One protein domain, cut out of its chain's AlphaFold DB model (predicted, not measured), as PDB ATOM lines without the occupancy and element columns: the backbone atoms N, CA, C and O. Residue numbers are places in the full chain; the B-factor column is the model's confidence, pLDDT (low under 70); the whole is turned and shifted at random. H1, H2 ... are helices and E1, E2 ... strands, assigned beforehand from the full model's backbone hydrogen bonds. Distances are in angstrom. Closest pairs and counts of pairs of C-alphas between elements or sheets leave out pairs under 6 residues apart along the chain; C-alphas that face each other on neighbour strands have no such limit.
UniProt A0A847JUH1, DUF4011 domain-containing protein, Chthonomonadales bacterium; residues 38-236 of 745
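What this domain is: This is residues 38 to 236 of the 745 residues of the protein "DUF4011 domain-containing protein" of Chthonomonadales bacterium (UniProt A0A847JUH1). A strongly twisted sheet of five strands, curled like part of a barrel, wraps round residues 96 to 112 of the long helix H3. H4 and H6 pack on the sheet farther along, H5 packs on H6 and leads into the small E5 and E6 hairpin, and H1 and H2 are near E4. The printed part has 199 residues, with six named helices and seven named strands in the order E1 H1 H2 H3 E2 E3 E4 H4 H5 E5 E6 H6 E7. The large sheet's order is E1 E7 E2 E3 E4, all antiparallel. The class is mixed; the whole is compact, with a radius of gyration of the C-alphas of 18.1 A and spans of 55 by 41 by 33 A.

How they stand to each other: E1, residues 47 to 49, is an edge strand, antiparallel to E7, residues 225 to 234; N 48 and O 232 are 3.1 A apart, within hydrogen-bond range. H1, residues 54 to 61, is on the sheet at a height of 7.8 A, over none of its strands. H2, residues 68 to 71, only grazes the sheet. H3, residues 83 to 115, is on the sheet and touches H2 with residues 94 to 98 alone; the closest C-alphas are those of Ile 68 and Arg 98, 6.8 A. E2, residues 120 to 129, E3, residues 138 to 152, and E4, residues 158 to 163, form a meander, each strand the antiparallel neighbour of the one before. Within hydrogen-bond range are N 122 and O 145 in the hairpin E2 and E3, 2.8 A, N 150 and O 160 in the hairpin E3 and E4, 2.9 A, and N 123 and O 231 between E2 and E7, 2.8 A. H4, residues 171 to 181, at a height of 11.3 A, runs along E3, at 1 degree on the local plane. H1, H3 and H4 are on one face of the sheet: two layers, helices and sheet. H5, residues 187 to 194, touches H6, residues 207 to 217, at a steep tilt of 54 degrees, opposite ways; the closest C-alphas are those of Cys 194 and Lys 209, 5.9 A. E5, residues 195 to 197, and E6, residues 203 to 205, form a hairpin with N 196 and O 204 3.0 A apart. H6 is over E2 at a height of 9.0 A. Every O i to N i+4 pair is within hydrogen-bond range in H1, H4 and H5, 28 of 29 in H3 and 5 of 7 in H6; H2 is too short for one.

Where its parts are: E1 begins at C-alpha 47 (199.146, 232.749, 196.299). H3 is 47.4 A long from C-alpha 83 (200.758, 261.677, 198.099), and E3 37.8 A. E7, 22.8 A, ends at C-alpha 234 (202.439, 225.501, 197.375).

The domain as a whole: The C-alphas farthest apart, Ala 84 and Ala 182, are 57.2 A apart. The printed part has no cut; the link H2 to H3 is long. Among the residues with pLDDT under 70 are 73 to 90 and 152 to 157.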
ATOM      1  N   LEU A  38     197.873 220.712 187.346       85.25
ATOM      2  CA  LEU A  38     197.147 220.684 186.064       85.25
ATOM      3  C   LEU A  38     196.068 221.765 185.964       85.25
ATOM      4  O   LEU A  38     195.860 222.339 184.899       85.25
ATOM      5  N   PHE A  39     195.373 222.031 187.069       85.75
ATOM      6  CA  PHE A  39     194.264 222.980 187.147       85.75
ATOM      7  C   PHE A  39     194.547 224.041 188.211       85.75
ATOM      8  O   PHE A  39     193.770 224.213 189.160       85.75
ATOM      9  N   TYR A  40     195.671 224.748 188.080       87.88
ATOM     10  CA  TYR A  40     196.060 225.778 189.035       87.88
ATOM     11  C   TYR A  40     194.952 226.818 189.217       87.88
ATOM     12  O   TYR A  40     194.205 227.139 188.295       87.88
ATOM     13  N   ARG A  41     194.775 227.326 190.436       86.25
ATOM     14  CA  ARG A  41     193.839 228.417 190.721       86.25
ATOM     15  C   ARG A  41     194.426 229.314 191.793       86.25
ATOM     16  O   ARG A  41     194.979 228.822 192.776       86.25
ATOM     17  N   ASP A  42     194.155 230.601 191.659       84.00
ATOM     18  CA  ASP A  42     194.565 231.581 192.652       84.00
ATOM     19  C   ASP A  42     193.783 231.393 193.953       84.00
ATOM     20  O   ASP A  42     192.548 231.300 193.983       84.00
ATOM     21  N   LEU A  43     194.514 231.335 195.061       83.62
ATOM     22  CA  LEU A  43     193.937 231.323 196.395       83.62
ATOM     23  C   LEU A  43     193.900 232.746 196.947       83.62
ATOM     24  O   LEU A  43     194.872 233.487 196.842       83.62
ATOM     25  N   LYS A  44     192.791 233.108 197.610       74.50
ATOM     26  CA  LYS A  44     192.638 234.421 198.271       74.50
ATOM     27  C   LYS A  44     193.752 234.704 199.285       74.50
ATOM     28  O   LYS A  44     194.122 235.850 199.489       74.50
ATOM     29  N   VAL A  45     194.242 233.650 199.935       71.12
ATOM     30  CA  VAL A  45     195.350 233.666 200.888       71.12
ATOM     31  C   VAL A  45     196.167 232.403 200.599       71.12
ATOM     32  O   VAL A  45     195.614 231.305 200.657       71.12
ATOM     33  N   GLY A  46     197.443 232.542 200.223       78.31
ATOM     34  CA  GLY A  46     198.297 231.411 199.811       78.31
ATOM     35  C   GLY A  46     198.702 231.390 198.330       78.31
ATOM     36  O   GLY A  46     199.097 230.345 197.815       78.31
ATOM     37  N   THR A  47     198.599 232.524 197.641       86.50
ATOM     38  CA  THR A  47     199.146 232.749 196.299       86.50
ATOM     39  C   THR A  47     199.756 234.142 196.266       86.50
ATOM     40  O   THR A  47     199.122 235.090 196.730       86.50
ATOM     41  N   LEU A  48     200.976 234.265 195.745       87.31
ATOM     42  CA  LEU A  48     201.624 235.553 195.515       87.31
ATOM     43  C   LEU A  48     202.016 235.658 194.039       87.31
ATOM     44  O   LEU A  48     202.849 234.892 193.562       87.31
ATOM     45  N   ASP A  49     201.389 236.592 193.325       87.00
ATOM     46  CA  ASP A  49     201.628 236.833 191.900       87.00
ATOM     47  C   ASP A  49     202.709 237.909 191.707       87.00
ATOM     48  O   ASP A  49     202.489 239.106 191.942       87.00
ATOM     49  N   LEU A  50     203.881 237.461 191.261       84.81
ATOM     50  CA  LEU A  50     205.072 238.279 191.038       84.81
ATOM     51  C   LEU A  50     205.243 238.668 189.561       84.81
ATOM     52  O   LEU A  50     206.283 239.194 189.185       84.81
ATOM     53  N   THR A  51     204.229 238.459 188.716       83.94
ATOM     54  CA  THR A  51     204.341 238.657 187.258       83.94
ATOM     55  C   THR A  51     204.724 240.089 186.863       83.94
ATOM     56  O   THR A  51     205.442 240.274 185.887       83.94
ATOM     57  N   ALA A  52     204.281 241.112 187.604       77.88
ATOM     58  CA  ALA A  52     204.675 242.499 187.319       77.88
ATOM     59  C   ALA A  52     205.982 242.929 188.008       77.88
ATOM     60  O   ALA A  52     206.476 244.017 187.736       77.88
ATOM     61  N   GLU A  53     206.536 242.098 188.893       81.19
ATOM     62  CA  GLU A  53     207.714 242.402 189.713       81.19
ATOM     63  C   GLU A  53     208.987 241.858 189.043       81.19
ATOM     64  O   GLU A  53     209.728 241.058 189.615       81.19
ATOM     65  N   THR A  54     209.226 242.247 187.789       78.19
ATOM     66  CA  THR A  54     210.272 241.661 186.927       78.19
ATOM     67  C   THR A  54     211.684 241.795 187.502       78.19
ATOM     68  O   THR A  54     212.460 240.842 187.436       78.19
ATOM     69  N   GLU A  55     212.007 242.928 188.130       79.94
ATOM     70  CA  GLU A  55     213.298 243.147 188.799       79.94
ATOM     71  C   GLU A  55     213.481 242.216 190.009       79.94
ATOM     72  O   GLU A  55     214.537 241.604 190.176       79.94
ATOM     73  N   ALA A  56     212.435 242.040 190.823       81.81
ATOM     74  CA  ALA A  56     212.466 241.144 191.976       81.81
ATOM     75  C   ALA A  56     212.618 239.676 191.543       81.81
ATOM     76  O   ALA A  56     213.420 238.937 192.110       81.81
ATOM     77  N   VAL A  57     211.906 239.255 190.494       83.44
ATOM     78  CA  VAL A  57     212.053 237.905 189.929       83.44
ATOM     79  C   VAL A  57     213.468 237.693 189.384       83.44
ATOM     80  O   VAL A  57     214.078 236.670 189.685       83.44
ATOM     81  N   GLY A  58     214.034 238.668 188.665       82.56
ATOM     82  CA  GLY A  58     215.409 238.589 188.158       82.56
ATOM     83  C   GLY A  58     216.448 238.428 189.271       82.56
ATOM     84  O   GLY A  58     217.351 237.600 189.161       82.56
ATOM     85  N   ARG A  59     216.285 239.152 190.384       82.69
ATOM     86  CA  ARG A  59     217.163 239.034 191.558       82.69
ATOM     87  C   ARG A  59     217.017 237.694 192.284       82.69
ATOM     88  O   ARG A  59     218.026 237.113 192.674       82.69
ATOM     89  N   LEU A  60     215.798 237.161 192.407       84.06
ATOM     90  CA  LEU A  60     215.571 235.813 192.956       84.06
ATOM     91  C   LEU A  60     216.248 234.730 192.110       84.06
ATOM     92  O   LEU A  60     216.841 233.810 192.667       84.06
ATOM     93  N   LEU A  61     216.191 234.852 190.780       82.31
ATOM     94  CA  LEU A  61     216.862 233.933 189.853       82.31
ATOM     95  C   LEU A  61     218.391 234.079 189.875       82.31
ATOM     96  O   LEU A  61     219.099 233.107 189.630       82.31
ATOM     97  N   ALA A  62     218.903 235.268 190.202       80.25
ATOM     98  CA  ALA A  62     220.329 235.506 190.425       80.25
ATOM     99  C   ALA A  62     220.830 234.972 191.781       80.25
ATOM    100  O   ALA A  62     222.039 234.924 191.997       80.25
ATOM    101  N   GLY A  63     219.917 234.563 192.670       75.94
ATOM    102  CA  GLY A  63     220.240 233.959 193.957       75.94
ATOM    103  C   GLY A  63     220.118 234.870 195.177       75.94
ATOM    104  O   GLY A  63     220.445 234.437 196.285       75.94
ATOM    105  N   ASP A  64     219.630 236.102 195.007       82.00
ATOM    106  CA  ASP A  64     219.455 237.048 196.108       82.00
ATOM    107  C   ASP A  64     218.363 236.591 197.088       82.00
ATOM    108  O   ASP A  64     217.305 236.084 196.705       82.00
ATOM    109  N   LYS A  65     218.576 236.877 198.378       85.12
ATOM    110  CA  LYS A  65     217.525 236.800 199.402       85.12
ATOM    111  C   LYS A  65     216.748 238.116 199.424       85.12
ATOM    112  O   LYS A  65     217.308 239.151 199.783       85.12
ATOM    113  N   LEU A  66     215.464 238.076 199.078       84.56
ATOM    114  CA  LEU A  66     214.622 239.269 198.986       84.56
ATOM    115  C   LEU A  66     213.757 239.469 200.229       84.56
ATOM    116  O   LEU A  66     213.057 238.554 200.661       84.56
ATOM    117  N   ALA A  67     213.781 240.685 200.774       83.75
ATOM    118  CA  ALA A  67     212.885 241.122 201.843       83.75
ATOM    119  C   ALA A  67     211.534 241.592 201.274       83.75
ATOM    120  O   ALA A  67     211.415 241.868 200.074       83.75
ATOM    121  N   ILE A  68     210.516 241.716 202.130       79.88
ATOM    122  CA  ILE A  68     209.156 242.131 201.733       79.88
ATOM    123  C   ILE A  68     209.180 243.466 200.971       79.88
ATOM    124  O   ILE A  68     208.455 243.629 199.992       79.88
ATOM    125  N   GLU A  69     210.044 244.397 201.377       75.56
ATOM    126  CA  GLU A  69     210.195 245.727 200.777       75.56
ATOM    127  C   GLU A  69     210.611 245.654 199.305       75.56
ATOM    128  O   GLU A  69     210.198 246.487 198.506       75.56
ATOM    129  N   SER A  70     211.397 244.639 198.936       75.25
ATOM    130  CA  SER A  70     211.861 244.423 197.561       75.25
ATOM    131  C   SER A  70     210.881 243.637 196.684       75.25
ATOM    132  O   SER A  70     211.096 243.533 195.482       75.25
ATOM    133  N   LEU A  71     209.809 243.089 197.269       73.81
ATOM    134  CA  LEU A  71     208.775 242.313 196.568       73.81
ATOM    135  C   LEU A  71     207.543 243.156 196.191       73.81
ATOM    136  O   LEU A  71     206.587 242.627 195.626       73.81
ATOM    137  N   VAL A  72     207.547 244.451 196.521       70.75
ATOM    138  CA  VAL A  72     206.477 245.401 196.203       70.75
ATOM    139  C   VAL A  72     207.066 246.515 195.343       70.75
ATOM    140  O   VAL A  72     207.671 247.444 195.875       70.75
ATOM    141  N   SER A  73     206.895 246.468 194.018       62.91
ATOM    142  CA  SER A  73     207.238 247.626 193.190       62.91
ATOM    143  C   SER A  73     206.286 248.785 193.481       62.91
ATOM    144  O   SER A  73     205.057 248.660 193.460       62.91
ATOM    145  N   ALA A  74     206.861 249.971 193.676       48.81
ATOM    146  CA  ALA A  74     206.119 251.222 193.833       48.81
ATOM    147  C   ALA A  74     205.224 251.566 192.612       48.81
ATOM    148  O   ALA A  74     204.370 252.449 192.691       48.81
ATOM    149  N   GLY A  75     205.395 250.872 191.479       52.50
ATOM    150  CA  GLY A  75     204.718 251.150 190.210       52.50
ATOM    151  C   GLY A  75     203.291 250.605 190.075       52.50
ATOM    152  O   GLY A  75     202.516 251.155 189.296       52.50
ATOM    153  N   ARG A  76     202.888 249.574 190.835       51.31
ATOM    154  CA  ARG A  76     201.570 248.914 190.659       51.31
ATOM    155  C   ARG A  76     200.369 249.717 191.185       51.31
ATOM    156  O   ARG A  76     199.244 249.456 190.771       51.31
ATOM    157  N   TYR A  77     200.594 250.705 192.057       49.66
ATOM    158  CA  TYR A  77     199.544 251.527 192.688       49.66
ATOM    159  C   TYR A  77     199.718 253.041 192.456       49.66
ATOM    160  O   TYR A  77     198.989 253.856 193.021       49.66
ATOM    161  N   GLY A  78     200.648 253.435 191.577       45.88
ATOM    162  CA  GLY A  78     201.002 254.832 191.289       45.88
ATOM    163  C   GLY A  78     199.957 255.655 190.520       45.88
ATOM    164  O   GLY A  78     200.221 256.811 190.202       45.88
ATOM    165  N   GLY A  79     198.775 255.100 190.230       47.72
ATOM    166  CA  GLY A  79     197.707 255.790 189.491       47.72
ATOM    167  C   GLY A  79     196.989 256.904 190.267       47.72
ATOM    168  O   GLY A  79     196.223 257.656 189.675       47.72
ATOM    169  N   SER A  80     197.229 257.034 191.577       50.47
ATOM    170  CA  SER A  80     196.703 258.139 192.384       50.47
ATOM    171  C   SER A  80     197.640 259.350 192.320       50.47
ATOM    172  O   SER A  80     198.841 259.240 192.586       50.47
ATOM    173  N   SER A  81     197.100 260.522 191.984       53.75
ATOM    174  CA  SER A  81     197.795 261.816 191.995       53.75
ATOM    175  C   SER A  81     198.027 262.383 193.409       53.75
ATOM    176  O   SER A  81     198.676 263.420 193.531       53.75
ATOM    177  N   ASP A  82     197.562 261.702 194.467       59.16
ATOM    178  CA  ASP A  82     197.582 262.179 195.857       59.16
ATOM    179  C   ASP A  82     198.679 261.488 196.721       59.16
ATOM    180  O   ASP A  82     198.644 260.260 196.888       59.16
ATOM    181  N   PRO A  83     199.657 262.228 197.294       58.72
ATOM    182  CA  PRO A  83     200.758 261.677 198.099       58.72
ATOM    183  C   PRO A  83     200.328 260.870 199.332       58.72
ATOM    184  O   PRO A  83     200.993 259.892 199.672       58.72
ATOM    185  N   ALA A  84     199.221 261.237 199.990       59.47
ATOM    186  CA  ALA A  84     198.718 260.531 201.176       59.47
ATOM    187  C   ALA A  84     198.011 259.207 200.822       59.47
ATOM    188  O   ALA A  84     198.049 258.243 201.585       59.47
ATOM    189  N   GLY A  85     197.407 259.133 199.630       58.44
ATOM    190  CA  GLY A  85     196.819 257.901 199.102       58.44
ATOM    191  C   GLY A  85     197.872 256.878 198.666       58.44
ATOM    192  O   GLY A  85     197.647 255.676 198.793       58.44
ATOM    193  N   ARG A  86     199.043 257.338 198.201       60.38
ATOM    194  CA  ARG A  86     200.166 256.467 197.806       60.38
ATOM    195  C   ARG A  86     200.772 255.725 198.992       60.38
ATOM    196  O   ARG A  86     200.948 254.515 198.910       60.38
ATOM    197  N   THR A  87     201.024 256.416 200.103       62.16
ATOM    198  CA  THR A  87     201.565 255.792 201.322       62.16
ATOM    199  C   THR A  87     200.584 254.800 201.951       62.16
ATOM    200  O   THR A  87     201.007 253.743 202.418       62.16
ATOM    201  N   GLY A  88     199.276 255.080 201.905       64.69
ATOM    202  CA  GLY A  88     198.237 254.139 202.339       64.69
ATOM    203  C   GLY A  88     198.141 252.885 201.460       64.69
ATOM    204  O   GLY A  88     198.138 251.769 201.980       64.69
ATOM    205  N   ALA A  89     198.124 253.050 200.132       65.00
ATOM    206  CA  ALA A  89     198.064 251.932 199.185       65.00
ATOM    207  C   ALA A  89     199.331 251.058 199.225       65.00
ATOM    208  O   ALA A  89     199.246 249.833 199.147       65.00
ATOM    209  N   GLU A  90     200.504 251.671 199.400       68.00
ATOM    210  CA  GLU A  90     201.773 250.959 199.554       68.00
ATOM    211  C   GLU A  90     201.822 250.162 200.868       68.00
ATOM    212  O   GLU A  90     202.228 248.997 200.873       68.00
ATOM    213  N   ALA A  91     201.342 250.737 201.976       70.25
ATOM    214  CA  ALA A  91     201.219 250.025 203.248       70.25
ATOM    215  C   ALA A  91     200.230 248.845 203.163       70.25
ATOM    216  O   ALA A  91     200.516 247.760 203.677       70.25
ATOM    217  N   GLU A  92     199.101 249.013 202.468       74.00
ATOM    218  CA  GLU A  92     198.126 247.939 202.242       74.00
ATOM    219  C   GLU A  92     198.704 246.813 201.367       74.00
ATOM    220  O   GLU A  92     198.513 245.631 201.664       74.00
ATOM    221  N   ALA A  93     199.460 247.156 200.318       72.69
ATOM    222  CA  ALA A  93     200.141 246.192 199.457       72.69
ATOM    223  C   ALA A  93     201.194 245.382 200.230       72.69
ATOM    224  O   ALA A  93     201.198 244.150 200.159       72.69
ATOM    225  N   ARG A  94     202.025 246.047 201.045       77.69
ATOM    226  CA  ARG A  94     203.004 245.387 201.925       77.69
ATOM    227  C   ARG A  94     202.327 244.436 202.910       77.69
ATOM    228  O   ARG A  94     202.776 243.303 203.075       77.69
ATOM    229  N   GLN A  95     201.210 244.850 203.511       78.88
ATOM    230  CA  GLN A  95     200.454 243.998 204.430       78.88
ATOM    231  C   GLN A  95     199.855 242.772 203.721       78.88
ATOM    232  O   GLN A  95     199.894 241.666 204.268       78.88
ATOM    233  N   LYS A  96     199.347 242.932 202.492       79.94
ATOM    234  CA  LYS A  96     198.847 241.818 201.670       79.94
ATOM    235  C   LYS A  96     199.958 240.824 201.335       79.94
ATOM    236  O   LYS A  96     199.781 239.636 201.607       79.94
ATOM    237  N   VAL A  97     201.107 241.291 200.839       82.00
ATOM    238  CA  VAL A  97     202.269 240.432 200.537       82.00
ATOM    239  C   VAL A  97     202.753 239.711 201.792       82.00
ATOM    240  O   VAL A  97     202.920 238.492 201.767       82.00
ATOM    241  N   ARG A  98     202.873 240.419 202.921       83.69
ATOM    242  CA  ARG A  98     203.234 239.816 204.210       83.69
ATOM    243  C   ARG A  98     202.256 238.713 204.611       83.69
ATOM    244  O   ARG A  98     202.680 237.607 204.929       83.69
ATOM    245  N   SER A  99     200.950 238.982 204.562       83.31
ATOM    246  CA  SER A  99     199.928 237.987 204.914       83.31
ATOM    247  C   SER A  99     199.968 236.751 204.003       83.31
ATOM    248  O   SER A  99     199.812 235.626 204.482       83.31
ATOM    249  N   ALA A 100     200.250 236.943 202.708       84.38
ATOM    250  CA  ALA A 100     200.395 235.862 201.743       84.38
ATOM    251  C   ALA A 100     201.652 235.022 202.016       84.38
ATOM    252  O   ALA A 100     201.552 233.797 202.049       84.38
ATOM    253  N   LEU A 101     202.801 235.654 202.282       86.19
ATOM    254  CA  LEU A 101     204.051 234.966 202.624       86.19
ATOM    255  C   LEU A 101     203.934 234.180 203.932       86.19
ATOM    256  O   LEU A 101     204.323 233.016 203.965       86.19
ATOM    257  N   VAL A 102     203.328 234.753 204.979       86.88
ATOM    258  CA  VAL A 102     203.072 234.040 206.245       86.88
ATOM    259  C   VAL A 102     202.186 232.816 206.009       86.88
ATOM    260  O   VAL A 102     202.471 231.730 206.515       86.88
ATOM    261  N   ALA A 103     201.118 232.953 205.220       87.12
ATOM    262  CA  ALA A 103     200.236 231.833 204.912       87.12
ATOM    263  C   ALA A 103     200.936 230.745 204.077       87.12
ATOM    264  O   ALA A 103     200.767 229.555 204.354       87.12
ATOM    265  N   LEU A 104     201.741 231.146 203.088       89.38
ATOM    266  CA  LEU A 104     202.548 230.248 202.261       89.38
ATOM    267  C   LEU A 104     203.581 229.494 203.097       89.38
ATOM    268  O   LEU A 104     203.655 228.272 202.984       89.38
ATOM    269  N   GLN A 105     204.315 230.202 203.959       89.06
ATOM    270  CA  GLN A 105     205.310 229.639 204.869       89.06
ATOM    271  C   GLN A 105     204.660 228.666 205.851       89.06
ATOM    272  O   GLN A 105     205.110 227.532 205.974       89.06
ATOM    273  N   ARG A 106     203.554 229.059 206.497       88.19
ATOM    274  CA  ARG A 106     202.819 228.188 207.425       88.19
ATOM    275  C   ARG A 106     202.350 226.907 206.741       88.19
ATOM    276  O   ARG A 106     202.439 225.831 207.325       88.19
ATOM    277  N   LYS A 107     201.844 227.009 205.506       87.81
ATOM    278  CA  LYS A 107     201.388 225.836 204.755       87.81
ATOM    279  C   LYS A 107     202.549 224.954 204.296       87.81
ATOM    280  O   LYS A 107     202.415 223.734 204.354       87.81
ATOM    281  N   ALA A 108     203.661 225.552 203.875       86.19
ATOM    282  CA  ALA A 108     204.874 224.836 203.500       86.19
ATOM    283  C   ALA A 108     205.469 224.082 204.698       86.19
ATOM    284  O   ALA A 108     205.747 222.894 204.581       86.19
ATOM    285  N   LEU A 109     205.563 224.734 205.863       85.00
ATOM    286  CA  LEU A 109     206.053 224.123 207.099       85.00
ATOM    287  C   LEU A 109     205.148 222.970 207.557       85.00
ATOM    288  O   LEU A 109     205.647 221.886 207.818       85.00
ATOM    289  N   SER A 110     203.822 223.154 207.550       85.19
ATOM    290  CA  SER A 110     202.867 222.072 207.855       85.19
ATOM    291  C   SER A 110     203.008 220.891 206.886       85.19
ATOM    292  O   SER A 110     203.030 219.746 207.326       85.19
ATOM    293  N   ASN A 111     203.163 221.129 205.577       82.62
ATOM    294  CA  ASN A 111     203.387 220.037 204.624       82.62
ATOM    295  C   ASN A 111     204.741 219.337 204.855       82.62
ATOM    296  O   ASN A 111     204.814 218.117 204.724       82.62
ATOM    297  N   LEU A 112     205.790 220.068 205.234       77.06
ATOM    298  CA  LEU A 112     207.091 219.485 205.559       77.06
ATOM    299  C   LEU A 112     207.030 218.641 206.845       77.06
ATOM    300  O   LEU A 112     207.500 217.510 206.863       77.06
ATOM    301  N   GLU A 113     206.406 219.145 207.907       74.62
ATOM    302  CA  GLU A 113     206.305 218.447 209.196       74.62
ATOM    303  C   GLU A 113     205.367 217.231 209.135       74.62
ATOM    304  O   GLU A 113     205.689 216.156 209.653       74.62
ATOM    305  N   GLU A 114     204.200 217.389 208.503       76.12
ATOM    306  CA  GLU A 114     203.160 216.357 208.473       76.12
ATOM    307  C   GLU A 114     203.378 215.317 207.381       76.12
ATOM    308  O   GLU A 114     203.015 214.160 207.581       76.12
ATOM    309  N   LYS A 115     203.915 215.729 206.229       70.62
ATOM    310  CA  LYS A 115     204.023 214.882 205.034       70.62
ATOM    311  C   LYS A 115     205.461 214.701 204.548       70.62
ATOM    312  O   LYS A 115     205.663 213.952 203.599       70.62
ATOM    313  N   GLY A 116     206.440 215.391 205.138       67.94
ATOM    314  CA  GLY A 116     207.845 215.281 204.736       67.94
ATOM    315  C   GLY A 116     208.139 215.816 203.335       67.94
ATOM    316  O   GLY A 116     209.111 215.386 202.722       67.94
ATOM    317  N   ILE A 117     207.285 216.690 202.786       75.50
ATOM    318  CA  ILE A 117     207.406 217.168 201.401       75.50
ATOM    319  C   ILE A 117     207.569 218.684 201.349       75.50
ATOM    320  O   ILE A 117     206.781 219.437 201.924       75.50
ATOM    321  N   GLU A 118     208.576 219.132 200.606       77.25
ATOM    322  CA  GLU A 118     208.749 220.541 200.265       77.25
ATOM    323  C   GLU A 118     207.760 220.901 199.154       77.25
ATOM    324  O   GLU A 118     207.732 220.277 198.094       77.25
ATOM    325  N   THR A 119     206.884 221.874 199.416       86.06
ATOM    326  CA  THR A 119     205.811 222.237 198.477       86.06
ATOM    327  C   THR A 119     205.908 223.660 197.964       86.06
ATOM    328  O   THR A 119     205.250 223.984 196.980       86.06
ATOM    329  N   LEU A 120     206.702 224.526 198.589       89.56
ATOM    330  CA  LEU A 120     206.792 225.922 198.181       89.56
ATOM    331  C   LEU A 120     207.674 226.055 196.939       89.56
ATOM    332  O   LEU A 120     208.870 225.789 196.998       89.56
ATOM    333  N   HIS A 121     207.076 226.482 195.831       90.38
ATOM    334  CA  HIS A 121     207.795 226.693 194.582       90.38
ATOM    335  C   HIS A 121     207.405 228.028 193.956       90.38
ATOM    336  O   HIS A 121     206.254 228.473 194.042       90.38
ATOM    337  N   LEU A 122     208.379 228.645 193.297       90.75
ATOM    338  CA  LEU A 122     208.172 229.705 192.331       90.75
ATOM    339  C   LEU A 122     207.853 229.047 190.983       90.75
ATOM    340  O   LEU A 122     208.731 228.493 190.326       90.75
ATOM    341  N   ALA A 123     206.579 229.068 190.608       92.00
ATOM    342  CA  ALA A 123     206.120 228.626 189.305       92.00
ATOM    343  C   ALA A 123     206.323 229.733 188.274       92.00
ATOM    344  O   ALA A 123     205.923 230.877 188.498       92.00
ATOM    345  N   MET A 124     206.908 229.381 187.138       90.69
ATOM    346  CA  MET A 124     207.144 230.291 186.029       90.69
ATOM    347  C   MET A 124     206.614 229.680 184.743       90.69
ATOM    348  O   MET A 124     206.941 228.544 184.391       90.69
ATOM    349  N   GLY A 125     205.806 230.467 184.039       91.38
ATOM    350  CA  GLY A 125     205.100 230.018 182.848       91.38
ATOM    351  C   GLY A 125     203.898 229.152 183.212       91.38
ATOM    352  O   GLY A 125     204.013 228.194 183.971       91.38
ATOM    353  N   MET A 126     202.738 229.482 182.654       92.06
ATOM    354  CA  MET A 126     201.503 228.721 182.825       92.06
ATOM    355  C   MET A 126     201.025 228.231 181.462       92.06
ATOM    356  O   MET A 126     200.647 229.039 180.610       92.06
ATOM    357  N   ALA A 127     201.082 226.921 181.248       91.69
ATOM    358  CA  ALA A 127     200.582 226.257 180.056       91.69
ATOM    359  C   ALA A 127     199.061 226.101 180.145       91.69
ATOM    360  O   ALA A 127     198.548 225.482 181.081       91.69
ATOM    361  N   THR A 128     198.346 226.647 179.161       89.81
ATOM    362  CA  THR A 128     196.887 226.595 179.079       89.81
ATOM    363  C   THR A 128     196.426 225.936 177.787       89.81
ATOM    364  O   THR A 128     196.954 226.227 176.717       89.81
ATOM    365  N   TRP A 129     195.454 225.026 177.887       90.50
ATOM    366  CA  TRP A 129     194.767 224.418 176.743       90.50
ATOM    367  C   TRP A 129     193.355 223.943 177.145       90.50
ATOM    368  O   TRP A 129     193.089 223.729 178.335       90.50
ATOM    369  N   PRO A 130     192.408 223.807 176.197       86.44
ATOM    370  CA  PRO A 130     191.045 223.366 176.486       86.44
ATOM    371  C   PRO A 130     191.008 221.944 177.059       86.44
ATOM    372  O   PRO A 130     191.700 221.048 176.575       86.44
ATOM    373  N   ALA A 131     190.167 221.724 178.071       82.12
ATOM    374  CA  ALA A 131     189.934 220.389 178.612       82.12
ATOM    375  C   ALA A 131     189.011 219.573 177.693       82.12
ATOM    376  O   ALA A 131     188.018 220.092 177.179       82.12
ATOM    377  N   ALA A 132     189.314 218.284 177.508       74.19
ATOM    378  CA  ALA A 132     188.557 217.394 176.618       74.19
ATOM    379  C   ALA A 132     187.090 217.190 177.049       74.19
ATOM    380  O   ALA A 132     186.241 216.862 176.226       74.19
ATOM    381  N   ASP A 133     186.784 217.410 178.330       76.94
ATOM    382  CA  ASP A 133     185.450 217.288 178.924       76.94
ATOM    383  C   ASP A 133     184.615 218.586 178.846       76.94
ATOM    384  O   ASP A 133     183.542 218.666 179.443       76.94
ATOM    385  N   GLY A 134     185.109 219.621 178.149       73.50
ATOM    386  CA  GLY A 134     184.452 220.933 178.039       73.50
ATOM    387  C   GLY A 134     184.450 221.743 179.341       73.50
ATOM    388  O   GLY A 134     183.715 222.722 179.474       73.50
ATOM    389  N   GLY A 135     185.237 221.317 180.328       79.00
ATOM    390  CA  GLY A 135     185.368 221.961 181.621       79.00
ATOM    391  C   GLY A 135     186.255 223.198 181.656       79.00
ATOM    392  O   GLY A 135     186.557 223.833 180.650       79.00
ATOM    393  N   ARG A 136     186.715 223.523 182.873       81.75
ATOM    394  CA  ARG A 136     187.748 224.543 183.074       81.75
ATOM    395  C   ARG A 136     189.000 224.143 182.273       81.75
ATOM    396  O   ARG A 136     189.414 222.992 182.415       81.75
ATOM    397  N   PRO A 137     189.603 225.053 181.485       84.31
ATOM    398  CA  PRO A 137     190.830 224.750 180.760       84.31
ATOM    399  C   PRO A 137     191.955 224.383 181.730       84.31
ATOM    400  O   PRO A 137     191.944 224.788 182.900       84.31
ATOM    401  N   TYR A 138     192.920 223.620 181.227       87.00
ATOM    402  CA  TYR A 138     194.159 223.362 181.946       87.00
ATOM    403  C   TYR A 138     194.898 224.681 182.184       87.00
ATOM    404  O   TYR A 138     194.843 225.593 181.359       87.00
ATOM    405  N   ASP A 139     195.543 224.779 183.339       89.44
ATOM    406  CA  ASP A 139     196.359 225.915 183.761       89.44
ATOM    407  C   ASP A 139     197.497 225.343 184.606       89.44
ATOM    408  O   ASP A 139     197.399 225.226 185.830       89.44
ATOM    409  N   ALA A 140     198.519 224.831 183.925       90.75
ATOM    410  CA  ALA A 140     199.586 224.041 184.522       90.75
ATOM    411  C   ALA A 140     200.882 224.863 184.591       90.75
ATOM    412  O   ALA A 140     201.306 225.393 183.562       90.75
ATOM    413  N   PRO A 141     201.557 224.958 185.751       92.44
ATOM    414  CA  PRO A 141     202.877 225.576 185.808       92.44
ATOM    415  C   PRO A 141     203.862 224.773 184.954       92.44
ATOM    416  O   PRO A 141     203.794 223.544 184.938       92.44
ATOM    417  N   VAL A 142     204.762 225.444 184.241       91.00
ATOM    418  CA  VAL A 142     205.727 224.785 183.346       91.00
ATOM    419  C   VAL A 142     207.029 224.512 184.084       91.00
ATOM    420  O   VAL A 142     207.444 223.358 184.199       91.00
ATOM    421  N   LEU A 143     207.639 225.566 184.624       90.88
ATOM    422  CA  LEU A 143     208.892 225.505 185.363       90.88
ATOM    423  C   LEU A 143     208.637 225.795 186.844       90.88
ATOM    424  O   LEU A 143     207.981 226.777 187.188       90.88
ATOM    425  N   LEU A 144     209.151 224.943 187.723       89.38
ATOM    426  CA  LEU A 144     209.005 225.024 189.170       89.38
ATOM    427  C   LEU A 144     210.386 225.161 189.808       89.38
ATOM    428  O   LEU A 144     211.212 224.258 189.710       89.38
ATOM    429  N   LEU A 145     210.629 226.277 190.493       88.12
ATOM    430  CA  LEU A 145     211.846 226.472 191.277       88.12
ATOM    431  C   LEU A 145     211.529 226.327 192.765       88.12
ATOM    432  O   LEU A 145     210.686 227.078 193.264       88.12
ATOM    433  N   PRO A 146     212.173 225.403 193.493       88.00
ATOM    434  CA  PRO A 146     211.969 225.281 194.930       88.00
ATOM    435  C   PRO A 146     212.340 226.585 195.651       88.00
ATOM    436  O   PRO A 146     213.380 227.188 195.385       88.00
ATOM    437  N   ALA A 147     211.472 227.050 196.550       87.75
ATOM    438  CA  ALA A 147     211.633 228.323 197.248       87.75
ATOM    439  C   ALA A 147     211.464 228.159 198.763       87.75
ATOM    440  O   ALA A 147     210.731 227.294 199.241       87.75
ATOM    441  N   ARG A 148     212.130 229.018 199.537       86.00
ATOM    442  CA  ARG A 148     212.114 229.018 201.005       86.00
ATOM    443  C   ARG A 148     211.826 230.414 201.540       86.00
ATOM    444  O   ARG A 148     212.268 231.412 200.976       86.00
ATOM    445  N   ILE A 149     211.076 230.464 202.640       87.62
ATOM    446  CA  ILE A 149     210.786 231.697 203.378       87.62
ATOM    447  C   ILE A 149     211.434 231.569 204.754       87.62
ATOM    448  O   ILE A 149     211.004 230.755 205.575       87.62
ATOM    449  N   GLU A 150     212.469 232.366 204.993       83.44
ATOM    450  CA  GLU A 150     213.191 232.442 206.262       83.44
ATOM    451  C   GLU A 150     212.633 233.601 207.098       83.44
ATOM    452  O   GLU A 150     212.439 234.700 206.582       83.44
ATOM    453  N   ALA A 151     212.377 233.371 208.388       78.88
ATOM    454  CA  ALA A 151     212.034 234.435 209.332       78.88
ATOM    455  C   ALA A 151     213.294 234.862 210.103       78.88
ATOM    456  O   ALA A 151     213.939 234.038 210.748       78.88
ATOM    457  N   CYS A 152     213.651 236.143 210.035       66.62
ATOM    458  CA  CYS A 152     214.800 236.747 210.706       66.62
ATOM    459  C   CYS A 152     214.345 237.713 211.826       66.62
ATOM    460  O   CYS A 152     213.320 238.385 211.720       66.62
ATOM    461  N   GLY A 153     215.117 237.799 212.918       64.38
ATOM    462  CA  GLY A 153     214.897 238.747 214.029       64.38
ATOM    463  C   GLY A 153     214.221 238.169 215.287       64.38
ATOM    464  O   GLY A 153     213.742 237.040 215.297       64.38
ATOM    465  N   ARG A 154     214.183 238.958 216.379       54.62
ATOM    466  CA  ARG A 154     213.734 238.526 217.731       54.62
ATOM    467  C   ARG A 154     212.239 238.177 217.841       54.62
ATOM    468  O   ARG A 154     211.863 237.511 218.798       54.62
ATOM    469  N   ALA A 155     211.418 238.610 216.883       57.81
ATOM    470  CA  ALA A 155     209.977 238.343 216.818       57.81
ATOM    471  C   ALA A 155     209.539 237.641 215.512       57.81
ATOM    472  O   ALA A 155     208.351 237.424 215.308       57.81
ATOM    473  N   GLY A 156     210.482 237.284 214.623       60.31
ATOM    474  CA  GLY A 156     210.164 236.703 213.310       60.31
ATOM    475  C   GLY A 156     209.488 237.674 212.329       60.31
ATOM    476  O   GLY A 156     208.796 237.233 211.414       60.31
ATOM    477  N   ASP A 157     209.657 238.985 212.531       60.25
ATOM    478  CA  ASP A 157     208.979 240.028 211.753       60.25
ATOM    479  C   ASP A 157     209.604 240.306 210.371       60.25
ATOM    480  O   ASP A 157     208.904 240.833 209.507       60.25
ATOM    481  N   ASP A 158     210.877 239.952 210.143       75.94
ATOM    482  CA  ASP A 158     211.572 240.136 208.857       75.94
ATOM    483  C   ASP A 158     211.537 238.823 208.055       75.94
ATOM    484  O   ASP A 158     212.261 237.877 208.373       75.94
ATOM    485  N   LEU A 159     210.663 238.729 207.048       81.75
ATOM    486  CA  LEU A 159     210.548 237.545 206.186       81.75
ATOM    487  C   LEU A 159     211.366 237.729 204.911       81.75
ATOM    488  O   LEU A 159     211.163 238.694 204.173       81.75
ATOM    489  N   ARG A 160     212.222 236.751 204.608       86.00
ATOM    490  CA  ARG A 160     213.051 236.738 203.400       86.00
ATOM    491  C   ARG A 160     212.720 235.553 202.511       86.00
ATOM    492  O   ARG A 160     212.709 234.414 202.975       86.00
ATOM    493  N   LEU A 161     212.466 235.828 201.237       86.56
ATOM    494  CA  LEU A 161     212.231 234.833 200.197       86.56
ATOM    495  C   LEU A 161     213.543 234.531 199.469       86.56
ATOM    496  O   LEU A 161     214.246 235.450 199.051       86.56
ATOM    497  N   ALA A 162     213.844 233.249 199.293       86.19
ATOM    498  CA  ALA A 162     214.985 232.780 198.519       86.19
ATOM    499  C   ALA A 162     214.587 231.578 197.658       86.19
ATOM    500  O   ALA A 162     213.772 230.752 198.076       86.19
ATOM    501  N   VAL A 163     215.179 231.460 196.473       83.81
ATOM    502  CA  VAL A 163     215.119 230.235 195.667       83.81
ATOM    503  C   VAL A 163     216.230 229.305 196.146       83.81
ATOM    504  O   VAL A 163     217.368 229.736 196.324       83.81
ATOM    505  N   ALA A 164     215.897 228.047 196.421       72.94
ATOM    506  CA  ALA A 164     216.818 227.096 197.027       72.94
ATOM    507  C   ALA A 164     216.532 225.678 196.532       72.94
ATOM    508  O   ALA A 164     215.616 225.032 197.030       72.94
ATOM    509  N   GLY A 165     217.339 225.191 195.590       75.00
ATOM    510  CA  GLY A 165     217.250 223.832 195.059       75.00
ATOM    511  C   GLY A 165     217.428 223.778 193.544       75.00
ATOM    512  O   GLY A 165     217.659 224.798 192.896       75.00
ATOM    513  N   GLU A 166     217.317 222.573 192.994       81.00
ATOM    514  CA  GLU A 166     217.365 222.317 191.552       81.00
ATOM    515  C   GLU A 166     216.016 222.680 190.891       81.00
ATOM    516  O   GLU A 166     214.964 222.305 191.422       81.00
ATOM    517  N   PRO A 167     216.008 223.409 189.755       84.31
ATOM    518  CA  PRO A 167     214.789 223.706 189.009       84.31
ATOM    519  C   PRO A 167     214.197 222.435 188.395       84.31
ATOM    520  O   PRO A 167     214.918 221.582 187.886       84.31
ATOM    521  N   GLN A 168     212.871 222.320 188.394       85.44
ATOM    522  CA  GLN A 168     212.166 221.145 187.885       85.44
ATOM    523  C   GLN A 168     211.087 221.547 186.886       85.44
ATOM    524  O   GLN A 168     210.351 222.510 187.093       85.44
ATOM    525  N   LEU A 169     210.950 220.781 185.806       87.50
ATOM    526  CA  LEU A 169     209.768 220.870 184.953       87.50
ATOM    527  C   LEU A 169     208.602 220.151 185.617       87.50
ATOM    528  O   LEU A 169     208.804 219.159 186.309       87.50
ATOM    529  N   ASN A 170     207.382 220.635 185.401       88.62
ATOM    530  CA  ASN A 170     206.191 220.003 185.957       88.62
ATOM    531  C   ASN A 170     205.966 218.600 185.345       88.62
ATOM    532  O   ASN A 170     205.522 218.498 184.201       88.62
ATOM    533  N   PRO A 171     206.191 217.505 186.090       81.31
ATOM    534  CA  PRO A 171     206.115 216.143 185.579       81.31
ATOM    535  C   PRO A 171     204.685 215.745 185.255       81.31
ATOM    536  O   PRO A 171     204.472 214.913 184.387       81.31
ATOM    537  N   VAL A 172     203.688 216.337 185.923       82.94
ATOM    538  CA  VAL A 172     202.283 216.028 185.647       82.94
ATOM    539  C   VAL A 172     201.887 216.603 184.289       82.94
ATOM    540  O   VAL A 172     201.161 215.956 183.541       82.94
ATOM    541  N   LEU A 173     202.404 217.788 183.944       86.00
ATOM    542  CA  LEU A 173     202.267 218.344 182.599       86.00
ATOM    543  C   LEU A 173     202.921 217.416 181.566       86.00
ATOM    544  O   LEU A 173     202.265 217.051 180.595       86.00
ATOM    545  N   LEU A 174     204.171 217.000 181.794       85.81
ATOM    546  CA  LEU A 174     204.886 216.104 180.876       85.81
ATOM    547  C   LEU A 174     204.165 214.763 180.697       85.81
ATOM    548  O   LEU A 174     203.976 214.318 179.570       85.81
ATOM    549  N   TYR A 175     203.688 214.176 181.793       79.81
ATOM    550  CA  TYR A 175     202.920 212.935 181.784       79.81
ATOM    551  C   TYR A 175     201.629 213.073 180.971       79.81
ATOM    552  O   TYR A 175     201.324 212.217 180.151       79.81
ATOM    553  N   VAL A 176     200.864 214.157 181.155       82.25
ATOM    554  CA  VAL A 176     199.623 214.382 180.393       82.25
ATOM    555  C   VAL A 176     199.905 214.602 178.906       82.25
ATOM    556  O   VAL A 176     199.130 214.139 178.069       82.25
ATOM    557  N   LEU A 177     201.000 215.284 178.566       85.06
ATOM    558  CA  LEU A 177     201.432 215.459 177.179       85.06
ATOM    559  C   LEU A 177     201.840 214.127 176.532       85.06
ATOM    560  O   LEU A 177     201.491 213.880 175.376       85.06
ATOM    561  N   GLU A 178     202.514 213.249 177.274       85.44
ATOM    562  CA  GLU A 178     202.882 211.918 176.794       85.44
ATOM    563  C   GLU A 178     201.659 210.999 176.658       85.44
ATOM    564  O   GLU A 178     201.434 210.443 175.587       85.44
ATOM    565  N   GLU A 179     200.833 210.883 177.698       81.75
ATOM    566  CA  GLU A 179     199.704 209.942 177.744       81.75
ATOM    567  C   GLU A 179     198.580 210.327 176.768       81.75
ATOM    568  O   GLU A 179     198.075 209.484 176.028       81.75
ATOM    569  N   ASN A 180     198.181 211.605 176.734       83.31
ATOM    570  CA  ASN A 180     197.016 212.030 175.949       83.31
ATOM    571  C   ASN A 180     197.368 212.441 174.514       83.31
ATOM    572  O   ASN A 180     196.493 212.413 173.647       83.31
ATOM    573  N   TYR A 181     198.612 212.859 174.265       83.12
ATOM    574  CA  TYR A 181     199.021 213.447 172.985       83.12
ATOM    575  C   TYR A 181     200.276 212.798 172.376       83.12
ATOM    576  O   TYR A 181     200.688 213.205 171.291       83.12
ATOM    577  N   ALA A 182     200.864 211.781 173.024       83.25
ATOM    578  CA  ALA A 182     202.082 211.087 172.585       83.25
ATOM    579  C   ALA A 182     203.310 212.005 172.405       83.25
ATOM    580  O   ALA A 182     204.207 211.712 171.610       83.25
ATOM    581  N   ILE A 183     203.374 213.115 173.150       85.25
ATOM    582  CA  ILE A 183     204.473 214.087 173.096       85.25
ATOM    583  C   ILE A 183     205.459 213.789 174.224       85.25
ATOM    584  O   ILE A 183     205.162 214.003 175.396       85.25
ATOM    585  N   ARG A 184     206.664 213.335 173.869       82.38
ATOM    586  CA  ARG A 184     207.741 213.065 174.831       82.38
ATOM    587  C   ARG A 184     208.703 214.236 174.928       82.38
ATOM    588  O   ARG A 184     209.404 214.545 173.968       82.38
ATOM    589  N   ILE A 185     208.785 214.835 176.112       83.38
ATOM    590  CA  ILE A 185     209.750 215.890 176.435       83.38
ATOM    591  C   ILE A 185     210.650 215.370 177.553       83.38
ATOM    592  O   ILE A 185     210.179 215.056 178.644       83.38
ATOM    593  N   ASN A 186     211.953 215.276 177.290       82.44
ATOM    594  CA  ASN A 186     212.912 214.858 178.307       82.44
ATOM    595  C   ASN A 186     213.277 216.046 179.203       82.44
ATOM    596  O   ASN A 186     213.968 216.967 178.765       82.44
ATOM    597  N   ALA A 187     212.835 216.006 180.462       81.94
ATOM    598  CA  ALA A 187     213.048 217.109 181.389       81.94
ATOM    599  C   ALA A 187     214.532 217.407 181.642       81.94
ATOM    600  O   ALA A 187     214.936 218.567 181.628       81.94
ATOM    601  N   SER A 188     215.349 216.365 181.823       80.00
ATOM    602  CA  SER A 188     216.779 216.513 182.121       80.00
ATOM    603  C   SER A 188     217.553 217.168 180.976       80.00
ATOM    604  O   SER A 188     218.386 218.036 181.220       80.00
ATOM    605  N   THR A 189     217.223 216.826 179.725       81.00
ATOM    606  CA  THR A 189     217.837 217.438 178.539       81.00
ATOM    607  C   THR A 189     217.507 218.924 178.461       81.00
ATOM    608  O   THR A 189     218.418 219.741 178.363       81.00
ATOM    609  N   VAL A 190     216.226 219.288 178.599       82.25
ATOM    610  CA  VAL A 190     215.783 220.691 178.545       82.25
ATOM    611  C   VAL A 190     216.427 221.520 179.662       82.25
ATOM    612  O   VAL A 190     216.946 222.600 179.402       82.25
ATOM    613  N   LEU A 191     216.456 221.008 180.895       83.12
ATOM    614  CA  LEU A 191     217.059 221.722 182.024       83.12
ATOM    615  C   LEU A 191     218.577 221.904 181.857       83.12
ATOM    616  O   LEU A 191     219.085 222.979 182.164       83.12
ATOM    617  N   SER A 192     219.285 220.905 181.317       79.94
ATOM    618  CA  SER A 192     220.733 220.992 181.062       79.94
ATOM    619  C   SER A 192     221.115 221.945 179.920       79.94
ATOM    620  O   SER A 192     222.195 222.526 179.941       79.94
ATOM    621  N   GLU A 193     220.239 222.125 178.926       79.06
ATOM    622  CA  GLU A 193     220.449 223.058 177.809       79.06
ATOM    623  C   GLU A 193     220.112 224.510 178.201       79.06
ATOM    624  O   GLU A 193     220.683 225.459 177.656       79.06
ATOM    625  N   CYS A 194     219.183 224.698 179.146       80.56
ATOM    626  CA  CYS A 194     218.657 226.008 179.542       80.56
ATOM    627  C   CYS A 194     219.243 226.562 180.856       80.56
ATOM    628  O   CYS A 194     218.941 227.704 181.217       80.56
ATOM    629  N   GLY A 195     220.062 225.793 181.575       76.69
ATOM    630  CA  GLY A 195     220.622 226.189 182.865       76.69
ATOM    631  C   GLY A 195     221.845 225.376 183.291       76.69
ATOM    632  O   GLY A 195     222.257 224.436 182.617       76.69
ATOM    633  N   GLY A 196     222.440 225.760 184.420       75.88
ATOM    634  CA  GLY A 196     223.609 225.095 184.992       75.88
ATOM    635  C   GLY A 196     223.871 225.499 186.443       75.88
ATOM    636  O   GLY A 196     223.315 226.480 186.942       75.88
ATOM    637  N   GLU A 197     224.712 224.720 187.115       73.81
ATOM    638  CA  GLU A 197     225.179 224.979 188.479       73.81
ATOM    639  C   GLU A 197     226.445 225.852 188.429       73.81
ATOM    640  O   GLU A 197     227.360 225.574 187.650       73.81
ATOM    641  N   ASP A 198     226.493 226.928 189.218       71.06
ATOM    642  CA  ASP A 198     227.695 227.759 189.343       71.06
ATOM    643  C   ASP A 198     228.729 227.160 190.321       71.06
ATOM    644  O   ASP A 198     228.465 226.182 191.018       71.06
ATOM    645  N   GLU A 199     229.937 227.736 190.389       62.28
ATOM    646  CA  GLU A 199     231.039 227.238 191.240       62.28
ATOM    647  C   GLU A 199     230.692 227.198 192.745       62.28
ATOM    648  O   GLU A 199     231.327 226.475 193.519       62.28
ATOM    649  N   SER A 200     229.672 227.954 193.165       59.44
ATOM    650  CA  SER A 200     229.124 227.975 194.526       59.44
ATOM    651  C   SER A 200     228.060 226.905 194.796       59.44
ATOM    652  O   SER A 200     227.635 226.756 195.944       59.44
ATOM    653  N   GLY A 201     227.655 226.139 193.783       63.47
ATOM    654  CA  GLY A 201     226.615 225.119 193.892       63.47
ATOM    655  C   GLY A 201     225.187 225.661 193.765       63.47
ATOM    656  O   GLY A 201     224.241 225.031 194.243       63.47
ATOM    657  N   GLN A 202     225.010 226.857 193.189       67.88
ATOM    658  CA  GLN A 202     223.707 227.488 192.994       67.88
ATOM    659  C   GLN A 202     223.229 227.319 191.547       67.88
ATOM    660  O   GLN A 202     223.958 227.571 190.588       67.88
ATOM    661  N   TRP A 203     221.975 226.893 191.387       71.81
ATOM    662  CA  TRP A 203     221.364 226.681 190.077       71.81
ATOM    663  C   TRP A 203     220.905 227.993 189.447       71.81
ATOM    664  O   TRP A 203     220.149 228.750 190.058       71.81
ATOM    665  N   ARG A 204     221.299 228.218 188.191       77.50
ATOM    666  CA  ARG A 204     220.816 229.324 187.354       77.50
ATOM    667  C   ARG A 204     220.117 228.763 186.127       77.50
ATOM    668  O   ARG A 204     220.664 227.901 185.442       77.50
ATOM    669  N   ILE A 205     218.918 229.260 185.842       81.81
ATOM    670  CA  ILE A 205     218.113 228.823 184.701       81.81
ATOM    671  C   ILE A 205     217.514 230.024 183.982       81.81
ATOM    672  O   ILE A 205     217.034 230.956 184.627       81.81
ATOM    673  N   ASP A 206     217.549 229.985 182.652       84.88
ATOM    674  CA  ASP A 206     216.882 230.957 181.793       84.88
ATOM    675  C   ASP A 206     215.476 230.442 181.430       84.88
ATOM    676  O   ASP A 206     215.353 229.480 180.662       84.88
ATOM    677  N   PRO A 207     214.402 231.034 181.980       85.00
ATOM    678  CA  PRO A 207     213.050 230.521 181.788       85.00
ATOM    679  C   PRO A 207     212.541 230.668 180.360       85.00
ATOM    680  O   PRO A 207     211.746 229.844 179.913       85.00
ATOM    681  N   GLU A 208     212.984 231.701 179.643       85.69
ATOM    682  CA  GLU A 208     212.466 231.975 178.302       85.69
ATOM    683  C   GLU A 208     212.928 230.887 177.330       85.69
ATOM    684  O   GLU A 208     212.115 230.351 176.579       85.69
ATOM    685  N   LYS A 209     214.185 230.436 177.452       85.50
ATOM    686  CA  LYS A 209     214.710 229.294 176.684       85.50
ATOM    687  C   LYS A 209     213.938 228.001 176.943       85.50
ATOM    688  O   LYS A 209     213.736 227.208 176.025       85.50
ATOM    689  N   VAL A 210     213.484 227.786 178.181       86.00
ATOM    690  CA  VAL A 210     212.650 226.625 178.529       86.00
ATOM    691  C   VAL A 210     211.304 226.699 177.806       86.00
ATOM    692  O   VAL A 210     210.847 225.697 177.252       86.00
ATOM    693  N   PHE A 211     210.672 227.875 177.766       88.12
ATOM    694  CA  PHE A 211     209.394 228.061 177.071       88.12
ATOM    695  C   PHE A 211     209.548 227.917 175.553       88.12
ATOM    696  O   PHE A 211     208.786 227.166 174.946       88.12
ATOM    697  N   GLU A 212     210.582 228.519 174.959       85.69
ATOM    698  CA  GLU A 212     210.911 228.384 173.532       85.69
ATOM    699  C   GLU A 212     211.170 226.930 173.111       85.69
ATOM    700  O   GLU A 212     210.957 226.569 171.954       85.69
ATOM    701  N   ARG A 213     211.598 226.064 174.041       85.00
ATOM    702  CA  ARG A 213     211.794 224.636 173.771       85.00
ATOM    703  C   ARG A 213     210.495 223.833 173.811       85.00
ATOM    704  O   ARG A 213     210.344 222.886 173.037       85.00
ATOM    705  N   ILE A 214     209.572 224.195 174.702       85.38
ATOM    706  CA  ILE A 214     208.323 223.457 174.944       85.38
ATOM    707  C   ILE A 214     207.212 223.890 173.976       85.38
ATOM    708  O   ILE A 214     206.478 223.032 173.485       85.38
ATOM    709  N   GLU A 215     207.096 225.184 173.658       85.44
ATOM    710  CA  GLU A 215     206.031 225.708 172.785       85.44
ATOM    711  C   GLU A 215     205.995 225.039 171.397       85.44
ATOM    712  O   GLU A 215     204.919 224.580 171.001       85.44
ATOM    713  N   PRO A 216     207.122 224.868 170.671       82.75
ATOM    714  CA  PRO A 216     207.117 224.186 169.378       82.75
ATOM    715  C   PRO A 216     206.731 222.708 169.491       82.75
ATOM    716  O   PRO A 216     205.984 222.203 168.651       82.75
ATOM    717  N   ALA A 217     207.190 222.021 170.543       81.69
ATOM    718  CA  ALA A 217     206.918 220.600 170.764       81.69
ATOM    719  C   ALA A 217     205.429 220.315 171.037       81.69
ATOM    720  O   ALA A 217     204.945 219.232 170.714       81.69
ATOM    721  N   ALA A 218     204.699 221.289 171.588       82.25
ATOM    722  CA  ALA A 218     203.291 221.171 171.957       82.25
ATOM    723  C   ALA A 218     202.306 221.733 170.908       82.25
ATOM    724  O   ALA A 218     201.111 221.831 171.180       82.25
ATOM    725  N   THR A 219     202.764 222.062 169.693       80.75
ATOM    726  CA  THR A 219     201.916 222.661 168.635       80.75
ATOM    727  C   THR A 219     200.759 221.748 168.194       80.75
ATOM    728  O   THR A 219     199.726 222.225 167.727       80.75
ATOM    729  N   SER A 220     200.900 220.428 168.356       80.44
ATOM    730  CA  SER A 220     199.850 219.442 168.060       80.44
ATOM    731  C   SER A 220     198.689 219.447 169.064       80.44
ATOM    732  O   SER A 220     197.645 218.862 168.773       80.44
ATOM    733  N   VAL A 221     198.833 220.106 170.220       84.06
ATOM    734  CA  VAL A 221     197.773 220.238 171.227       84.06
ATOM    735  C   VAL A 221     196.884 221.442 170.876       84.06
ATOM    736  O   VAL A 221     197.361 222.582 170.880       84.06
ATOM    737  N   PRO A 222     195.581 221.247 170.591       82.12
ATOM    738  CA  PRO A 222     194.700 222.342 170.193       82.12
ATOM    739  C   PRO A 222     194.619 223.439 171.262       82.12
ATOM    740  O   PRO A 222     194.258 223.170 172.403       82.12
ATOM    741  N   GLY A 223     194.915 224.687 170.891       82.38
ATOM    742  CA  GLY A 223     194.791 225.843 171.787       82.38
ATOM    743  C   GLY A 223     195.840 225.922 172.902       82.38
ATOM    744  O   GLY A 223     195.622 226.670 173.853       82.38
ATOM    745  N   PHE A 224     196.944 225.174 172.797       88.94
ATOM    746  CA  PHE A 224     198.045 225.229 173.754       88.94
ATOM    747  C   PHE A 224     198.808 226.554 173.681       88.94
ATOM    748  O   PHE A 224     199.233 226.984 172.607       88.94
ATOM    749  N   LYS A 225     198.998 227.204 174.831       89.44
ATOM    750  CA  LYS A 225     199.764 228.449 174.959       89.44
ATOM    751  C   LYS A 225     200.464 228.517 176.311       89.44
ATOM    752  O   LYS A 225     199.859 228.181 177.324       89.44
ATOM    753  N   ILE A 226     201.692 229.040 176.356       89.88
ATOM    754  CA  ILE A 226     202.371 229.341 177.622       89.88
ATOM    755  C   ILE A 226     202.254 230.838 177.926       89.88
ATOM    756  O   ILE A 226     202.759 231.702 177.209       89.88
ATOM    757  N   THR A 227     201.583 231.176 179.023       90.19
ATOM    758  CA  THR A 227     201.504 232.553 179.524       90.19
ATOM    759  C   THR A 227     202.668 232.807 180.477       90.19
ATOM    760  O   THR A 227     202.848 232.039 181.421       90.19
ATOM    761  N   ARG A 228     203.453 233.878 180.268       89.31
ATOM    762  CA  ARG A 228     204.601 234.260 181.121       89.31
ATOM    763  C   ARG A 228     204.116 234.843 182.454       89.31
ATOM    764  O   ARG A 228     204.193 236.041 182.699       89.31
ATOM    765  N   ARG A 229     203.546 233.982 183.289       89.69
ATOM    766  CA  ARG A 229     203.055 234.299 184.630       89.69
ATOM    767  C   ARG A 229     204.024 233.729 185.661       89.69
ATOM    768  O   ARG A 229     204.483 232.599 185.495       89.69
ATOM    769  N   VAL A 230     204.316 234.496 186.709       90.62
ATOM    770  CA  VAL A 230     205.220 234.091 187.793       90.62
ATOM    771  C   VAL A 230     204.459 234.090 189.109       90.62
ATOM    772  O   VAL A 230     203.965 235.126 189.557       90.62
ATOM    773  N   VAL A 231     204.349 232.919 189.732       91.44
ATOM    774  CA  VAL A 231     203.514 232.714 190.914       91.44
ATOM    775  C   VAL A 231     204.260 231.923 191.975       91.44
ATOM    776  O   VAL A 231     204.719 230.813 191.731       91.44
ATOM    777  N   LEU A 232     204.324 232.460 193.189       90.81
ATOM    778  CA  LEU A 232     204.798 231.729 194.358       90.81
ATOM    779  C   LEU A 232     203.608 231.044 195.042       90.81
ATOM    780  O   LEU A 232     202.686 231.705 195.538       90.81
ATOM    781  N   ALA A 233     203.621 229.712 195.068       91.56
ATOM    782  CA  ALA A 233     202.556 228.920 195.674       91.56
ATOM    783  C   ALA A 233     203.047 227.557 196.184       91.56
ATOM    784  O   ALA A 233     204.179 227.138 195.948       91.56
ATOM    785  N   ASN A 234     202.175 226.862 196.920       88.94
ATOM    786  CA  ASN A 234     202.439 225.501 197.375       88.94
ATOM    787  C   ASN A 234     201.934 224.475 196.343       88.94
ATOM    788  O   ASN A 234     200.728 224.250 196.229       88.94
ATOM    789  N   PHE A 235     202.858 223.828 195.636       85.69
ATOM    790  CA  PHE A 235     202.618 222.752 194.678       85.69
ATOM    791  C   PHE A 235     203.037 221.404 195.278       85.69
ATOM    792  O   PHE A 235     204.117 221.273 195.847       85.69
ATOM    793  N   GLN A 236     202.172 220.391 195.192       76.12
ATOM    794  CA  GLN A 236     202.428 219.066 195.768       76.12
ATOM    795  C   GLN A 236     202.893 218.090 194.682       76.12
ATOM    796  O   GLN A 236     202.077 217.543 193.950       76.12
TER     797      GLN A 236